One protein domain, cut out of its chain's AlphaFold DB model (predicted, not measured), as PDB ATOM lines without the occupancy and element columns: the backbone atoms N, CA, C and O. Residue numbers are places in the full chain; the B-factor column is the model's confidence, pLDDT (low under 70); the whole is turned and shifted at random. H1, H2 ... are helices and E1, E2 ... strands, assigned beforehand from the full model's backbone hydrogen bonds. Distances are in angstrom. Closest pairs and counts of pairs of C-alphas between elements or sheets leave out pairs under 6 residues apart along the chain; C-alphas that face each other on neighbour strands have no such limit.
ATOM      1  N   HIS A  59     249.034 288.579 402.086       91.81
ATOM      2  CA  HIS A  59     250.008 289.062 401.118       91.81
ATOM      3  C   HIS A  59     249.297 289.484 399.829       91.81
ATOM      4  O   HIS A  59     248.461 288.740 399.301       91.81
ATOM      5  N   ALA A  60     249.593 290.689 399.344       90.44
ATOM      6  CA  ALA A  60     249.022 291.235 398.119       90.44
ATOM      7  C   ALA A  60     250.111 291.858 397.241       90.44
ATOM      8  O   ALA A  60     250.903 292.682 397.693       90.44
ATOM      9  N   ALA A  61     250.103 291.530 395.949       88.38
ATOM     10  CA  ALA A  61     251.058 292.098 394.998       88.38
ATOM     11  C   ALA A  61     250.648 293.506 394.533       88.38
ATOM     12  O   ALA A  61     251.478 294.281 394.063       88.38
ATOM     13  N   THR A  62     249.356 293.845 394.639       88.50
ATOM     14  CA  THR A  62     248.822 295.137 394.185       88.50
ATOM     15  C   THR A  62     247.824 295.748 395.177       88.50
ATOM     16  O   THR A  62     247.067 295.021 395.829       88.50
ATOM     17  N   PRO A  63     247.700 297.089 395.232       89.12
ATOM     18  CA  PRO A  63     246.673 297.769 396.023       89.12
ATOM     19  C   PRO A  63     245.243 297.356 395.671       89.12
ATOM     20  O   PRO A  63     244.383 297.241 396.544       89.12
ATOM     21  N   ARG A  64     244.977 297.095 394.386       89.94
ATOM     22  CA  ARG A  64     243.648 296.678 393.917       89.94
ATOM     23  C   ARG A  64     243.275 295.290 394.430       89.94
ATOM     24  O   ARG A  64     242.113 295.025 394.729       89.94
ATOM     25  N   GLU A  65     244.246 294.389 394.496       90.50
ATOM     26  CA  GLU A  65     244.068 293.070 395.085       90.50
ATOM     27  C   GLU A  65     243.811 293.160 396.592       90.50
ATOM     28  O   GLU A  65     242.818 292.597 397.061       90.50
ATOM     29  N   ALA A  66     244.636 293.924 397.315       91.12
ATOM     30  CA  ALA A  66     244.475 294.166 398.746       91.12
ATOM     31  C   ALA A  66     243.064 294.673 399.079       91.12
ATOM     32  O   ALA A  66     242.360 294.060 399.879       91.12
ATOM     33  N   ALA A  67     242.592 295.714 398.387       90.44
ATOM     34  CA  ALA A  67     241.265 296.293 398.611       90.44
ATOM     35  C   ALA A  67     240.112 295.289 398.401       90.44
ATOM     36  O   ALA A  67     239.090 295.333 399.091       90.44
ATOM     37  N   ARG A  68     240.265 294.354 397.454       91.94
ATOM     38  CA  ARG A  68     239.254 293.320 397.186       91.94
ATOM     39  C   ARG A  68     239.280 292.188 398.200       91.94
ATOM     40  O   ARG A  68     238.212 291.676 398.538       91.94
ATOM     41  N   ARG A  69     240.463 291.771 398.648       93.19
ATOM     42  CA  ARG A  69     240.637 290.567 399.472       93.19
ATOM     43  C   ARG A  69     240.570 290.843 400.969       93.19
ATOM     44  O   ARG A  69     240.064 289.979 401.675       93.19
ATOM     45  N   ALA A  70     240.983 292.030 401.413       93.69
ATOM     46  CA  ALA A  70     241.045 292.392 402.824       93.69
ATOM     47  C   ALA A  70     239.701 292.216 403.551       93.69
ATOM     48  O   ALA A  70     238.620 292.494 403.000       93.69
ATOM     49  N   ARG A  71     239.800 291.761 404.801       95.19
ATOM     50  CA  ARG A  71     238.709 291.509 405.745       95.19
ATOM     51  C   ARG A  71     239.055 292.073 407.129       95.19
ATOM     52  O   ARG A  71     240.231 292.213 407.451       95.19
ATOM     53  N   PRO A  72     238.046 292.391 407.964       95.31
ATOM     54  CA  PRO A  72     238.269 292.772 409.359       95.31
ATOM     55  C   PRO A  72     239.166 291.760 410.089       95.31
ATOM     56  O   PRO A  72     238.873 290.569 410.072       95.31
ATOM     57  N   GLY A  73     240.224 292.245 410.737       93.50
ATOM     58  CA  GLY A  73     241.236 291.434 411.418       93.50
ATOM     59  C   GLY A  73     242.496 291.158 410.592       93.50
ATOM     60  O   GLY A  73     243.475 290.683 411.161       93.50
ATOM     61  N   ASP A  74     242.504 291.462 409.289       93.81
ATOM     62  CA  ASP A  74     243.678 291.218 408.448       93.81
ATOM     63  C   ASP A  74     244.816 292.211 408.712       93.81
ATOM     64  O   ASP A  74     244.595 293.415 408.863       93.81
ATOM     65  N   THR A  75     246.047 291.694 408.648       92.69
ATOM     66  CA  THR A  75     247.265 292.484 408.443       92.69
ATOM     67  C   THR A  75     247.748 292.259 407.016       92.69
ATOM     68  O   THR A  75     248.205 291.170 406.662       92.69
ATOM     69  N   VAL A  76     247.587 293.288 406.188       92.00
ATOM     70  CA  VAL A  76     247.894 293.265 404.761       92.00
ATOM     71  C   VAL A  76     249.314 293.750 404.531       92.00
ATOM     72  O   VAL A  76     249.635 294.889 404.866       92.00
ATOM     73  N   CYS A  77     250.124 292.908 403.903       90.94
ATOM     74  CA  CYS A  77     251.479 293.224 403.485       90.94
ATOM     75  C   CYS A  77     251.561 293.266 401.963       90.94
ATOM     76  O   CYS A  77     250.929 292.472 401.259       90.94
ATOM     77  N   PHE A  78     252.326 294.232 401.467       88.25
ATOM     78  CA  PHE A  78     252.539 294.415 400.042       88.25
ATOM     79  C   PHE A  78     253.898 293.864 399.634       88.25
ATOM     80  O   PHE A  78     254.922 294.367 400.086       88.25
ATOM     81  N   ASP A  79     253.893 292.881 398.736       85.81
ATOM     82  CA  ASP A  79     255.126 292.257 398.235       85.81
ATOM     83  C   ASP A  79     255.598 292.871 396.902       85.81
ATOM     84  O   ASP A  79     256.634 292.492 396.361       85.81
ATOM     85  N   GLY A  80     254.819 293.803 396.339       78.88
ATOM     86  CA  GLY A  80     255.077 294.442 395.047       78.88
ATOM     87  C   GLY A  80     255.460 295.919 395.151       78.88
ATOM     88  O   GLY A  80     255.270 296.566 396.180       78.88
ATOM     89  N   ASP A  81     255.956 296.479 394.045       81.69
ATOM     90  CA  ASP A  81     256.253 297.910 393.939       81.69
ATOM     91  C   ASP A  81     254.968 298.760 393.964       81.69
ATOM     92  O   ASP A  81     254.122 298.690 393.066       81.69
ATOM     93  N   LEU A  82     254.847 299.600 394.993       81.25
ATOM     94  CA  LEU A  82     253.720 300.509 395.196       81.25
ATOM     95  C   LEU A  82     253.983 301.936 394.694       81.25
ATOM     96  O   LEU A  82     253.067 302.754 394.719       81.25
ATOM     97  N   SER A  83     255.198 302.250 394.230       80.50
ATOM     98  CA  SER A  83     255.669 303.621 393.962       80.50
ATOM     99  C   SER A  83     254.787 304.427 393.000       80.50
ATOM    100  O   SER A  83     254.687 305.647 393.114       80.50
ATOM    101  N   ARG A  84     254.117 303.753 392.061       84.44
ATOM    102  CA  ARG A  84     253.233 304.366 391.053       84.44
ATOM    103  C   ARG A  84     251.772 303.947 391.189       84.44
ATOM    104  O   ARG A  84     250.977 304.177 390.280       84.44
ATOM    105  N   GLN A  85     251.409 303.302 392.295       83.06
ATOM    106  CA  GLN A  85     250.083 302.725 392.475       83.06
ATOM    107  C   GLN A  85     249.316 303.449 393.578       83.06
ATOM    108  O   GLN A  85     249.780 303.601 394.704       83.06
ATOM    109  N   ARG A  86     248.088 303.868 393.264       85.81
ATOM    110  CA  ARG A  86     247.183 304.455 394.254       85.81
ATOM    111  C   ARG A  86     246.478 303.352 395.037       85.81
ATOM    112  O   ARG A  86     245.755 302.544 394.455       85.81
ATOM    113  N   LEU A  87     246.621 303.369 396.360       86.31
ATOM    114  CA  LEU A  87     245.793 302.564 397.253       86.31
ATOM    115  C   LEU A  87     244.423 303.225 397.437       86.31
ATOM    116  O   LEU A  87     244.324 304.396 397.798       86.31
ATOM    117  N   VAL A  88     243.362 302.460 397.179       88.62
ATOM    118  CA  VAL A  88     241.973 302.867 397.416       88.62
ATOM    119  C   VAL A  88     241.357 301.867 398.382       88.62
ATOM    120  O   VAL A  88     241.198 300.696 398.047       88.62
ATOM    121  N   ILE A  89     241.019 302.327 399.582       87.12
ATOM    122  CA  ILE A  89     240.454 301.490 400.642       87.12
ATOM    123  C   ILE A  89     238.935 301.645 400.608       87.12
ATOM    124  O   ILE A  89     238.409 302.706 400.927       87.12
ATOM    125  N   THR A  90     238.224 300.592 400.201       87.44
ATOM    126  CA  THR A  90     236.752 300.599 400.094       87.44
ATOM    127  C   THR A  90     236.058 299.773 401.174       87.44
ATOM    128  O   THR A  90     234.834 299.784 401.262       87.44
ATOM    129  N   LYS A  91     236.818 299.024 401.980       87.94
ATOM    130  CA  LYS A  91     236.299 298.189 403.068       87.94
ATOM    131  C   LYS A  91     236.830 298.684 404.404       87.94
ATOM    132  O   LYS A  91     238.009 299.009 404.515       87.94
ATOM    133  N   GLY A  92     235.959 298.708 405.408       88.19
ATOM    134  CA  GLY A  92     236.302 299.068 406.781       88.19
ATOM    135  C   GLY A  92     236.397 297.848 407.695       88.19
ATOM    136  O   GLY A  92     235.688 296.861 407.504       88.19
ATOM    137  N   GLY A  93     237.270 297.935 408.697       90.44
ATOM    138  CA  GLY A  93     237.267 297.036 409.851       90.44
ATOM    139  C   GLY A  93     236.295 297.497 410.938       90.44
ATOM    140  O   GLY A  93     235.549 298.461 410.773       90.44
ATOM    141  N   SER A  94     236.338 296.829 412.086       91.81
ATOM    142  CA  SER A  94     235.671 297.275 413.316       91.81
ATOM    143  C   SER A  94     236.706 297.665 414.372       91.81
ATOM    144  O   SER A  94     237.881 297.345 414.232       91.81
ATOM    145  N   ARG A  95     236.281 298.296 415.478       90.19
ATOM    146  CA  ARG A  95     237.200 298.610 416.594       90.19
ATOM    147  C   ARG A  95     237.885 297.367 417.175       90.19
ATOM    148  O   ARG A  95     239.010 297.469 417.638       90.19
ATOM    149  N   LYS A  96     237.197 296.218 417.175       92.31
ATOM    150  CA  LYS A  96     237.729 294.946 417.696       92.31
ATOM    151  C   LYS A  96     238.549 294.178 416.657       92.31
ATOM    152  O   LYS A  96     239.437 293.422 417.023       92.31
ATOM    153  N   HIS A  97     238.240 294.377 415.377       92.38
ATOM    154  CA  HIS A  97     238.882 293.705 414.250       92.38
ATOM    155  C   HIS A  97     239.210 294.742 413.167       92.38
ATOM    156  O   HIS A  97     238.465 294.856 412.182       92.38
ATOM    157  N   PRO A  98     240.254 295.566 413.373       93.38
ATOM    158  CA  PRO A  98     240.687 296.538 412.376       93.38
ATOM    159  C   PRO A  98     241.262 295.831 411.142       93.38
ATOM    160  O   PRO A  98     241.594 294.652 411.196       93.38
ATOM    161  N   ILE A  99     241.360 296.549 410.022       92.69
ATOM    162  CA  ILE A  99     242.159 296.116 408.866       92.69
ATOM    163  C   ILE A  99     243.441 296.940 408.902       92.69
ATOM    164  O   ILE A  99     243.376 298.165 408.794       92.69
ATOM    165  N   THR A 100     244.581 296.277 409.060       91.06
ATOM    166  CA  THR A 100     245.895 296.917 409.154       91.06
ATOM    167  C   THR A 100     246.611 296.786 407.817       91.06
ATOM    168  O   THR A 100     246.691 295.694 407.265       91.06
ATOM    169  N   TYR A 101     247.147 297.886 407.291       87.75
ATOM    170  CA  TYR A 101     247.975 297.882 406.083       87.75
ATOM    171  C   TYR A 101     249.413 298.197 406.482       87.75
ATOM    172  O   TYR A 101     249.701 299.313 406.913       87.75
ATOM    173  N   ALA A 102     250.298 297.213 406.355       82.00
ATOM    174  CA  ALA A 102     251.712 297.357 406.648       82.00
ATOM    175  C   ALA A 102     252.474 297.635 405.346       82.00
ATOM    176  O   ALA A 102     252.415 296.864 404.388       82.00
ATOM    177  N   GLY A 103     253.185 298.759 405.306       71.06
ATOM    178  CA  GLY A 103     254.104 299.094 404.224       71.06
ATOM    179  C   GLY A 103     255.459 299.468 404.804       71.06
ATOM    180  O   GLY A 103     255.523 300.156 405.819       71.06
TER     181      GLY A 103
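AT A GLANCE: This is residues 59 to 103 of the 117 residues of an uncharacterized protein of Streptomyces antimycoticus (UniProt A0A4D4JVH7). What shape is this? It has little regular structure: a two-strand parallel sheet of E1 and E2, the short helix H1 near E1, and a wide loop, residues 79 to 99, sweeping from E1 back to E2. What are the counts? The 45 printed residues hold H1, E1, E2 in chain order, mixed in class, with only 14 residues in named elements. How large? It is compact, with radius of gyration of the C-alphas 10.2 A, yet elongated, spanning 32 by 17 by 14 A.

IN THESE COORDINATES: Where are the strands? E1 is residues 75 to 78, 10.1 A long, starting at C-alpha (247.265, 292.484, 408.443). E2 is residues 100 to 102, 6.3 A, ending at (251.712, 297.357, 406.648). And the helix? H1 is residues 63 to 69, 10.0 A.

HOW THE PARTS SIT: How do E1 and E2 pair? They are parallel at 31 degrees, with N 76 and O 100 2.8 A apart, within hydrogen-bond range. Residues 59 to 60 also pair, parallel, with 77 to 78 of E1. Where is H1? Its closest C-alpha pair with E1 is Ala 66 and Val 76, 7.0 A; H1 and E2 are apart. Every O i to N i+4 pair in H1 is within hydrogen-bond range.

THE WHOLE: Which links are long? E1 to E2 is long, with 21 residues; H1 to E1 is tight. Any cut or low confidence? The printed part has no cut, and no printed residue is under 70 in pLDDT.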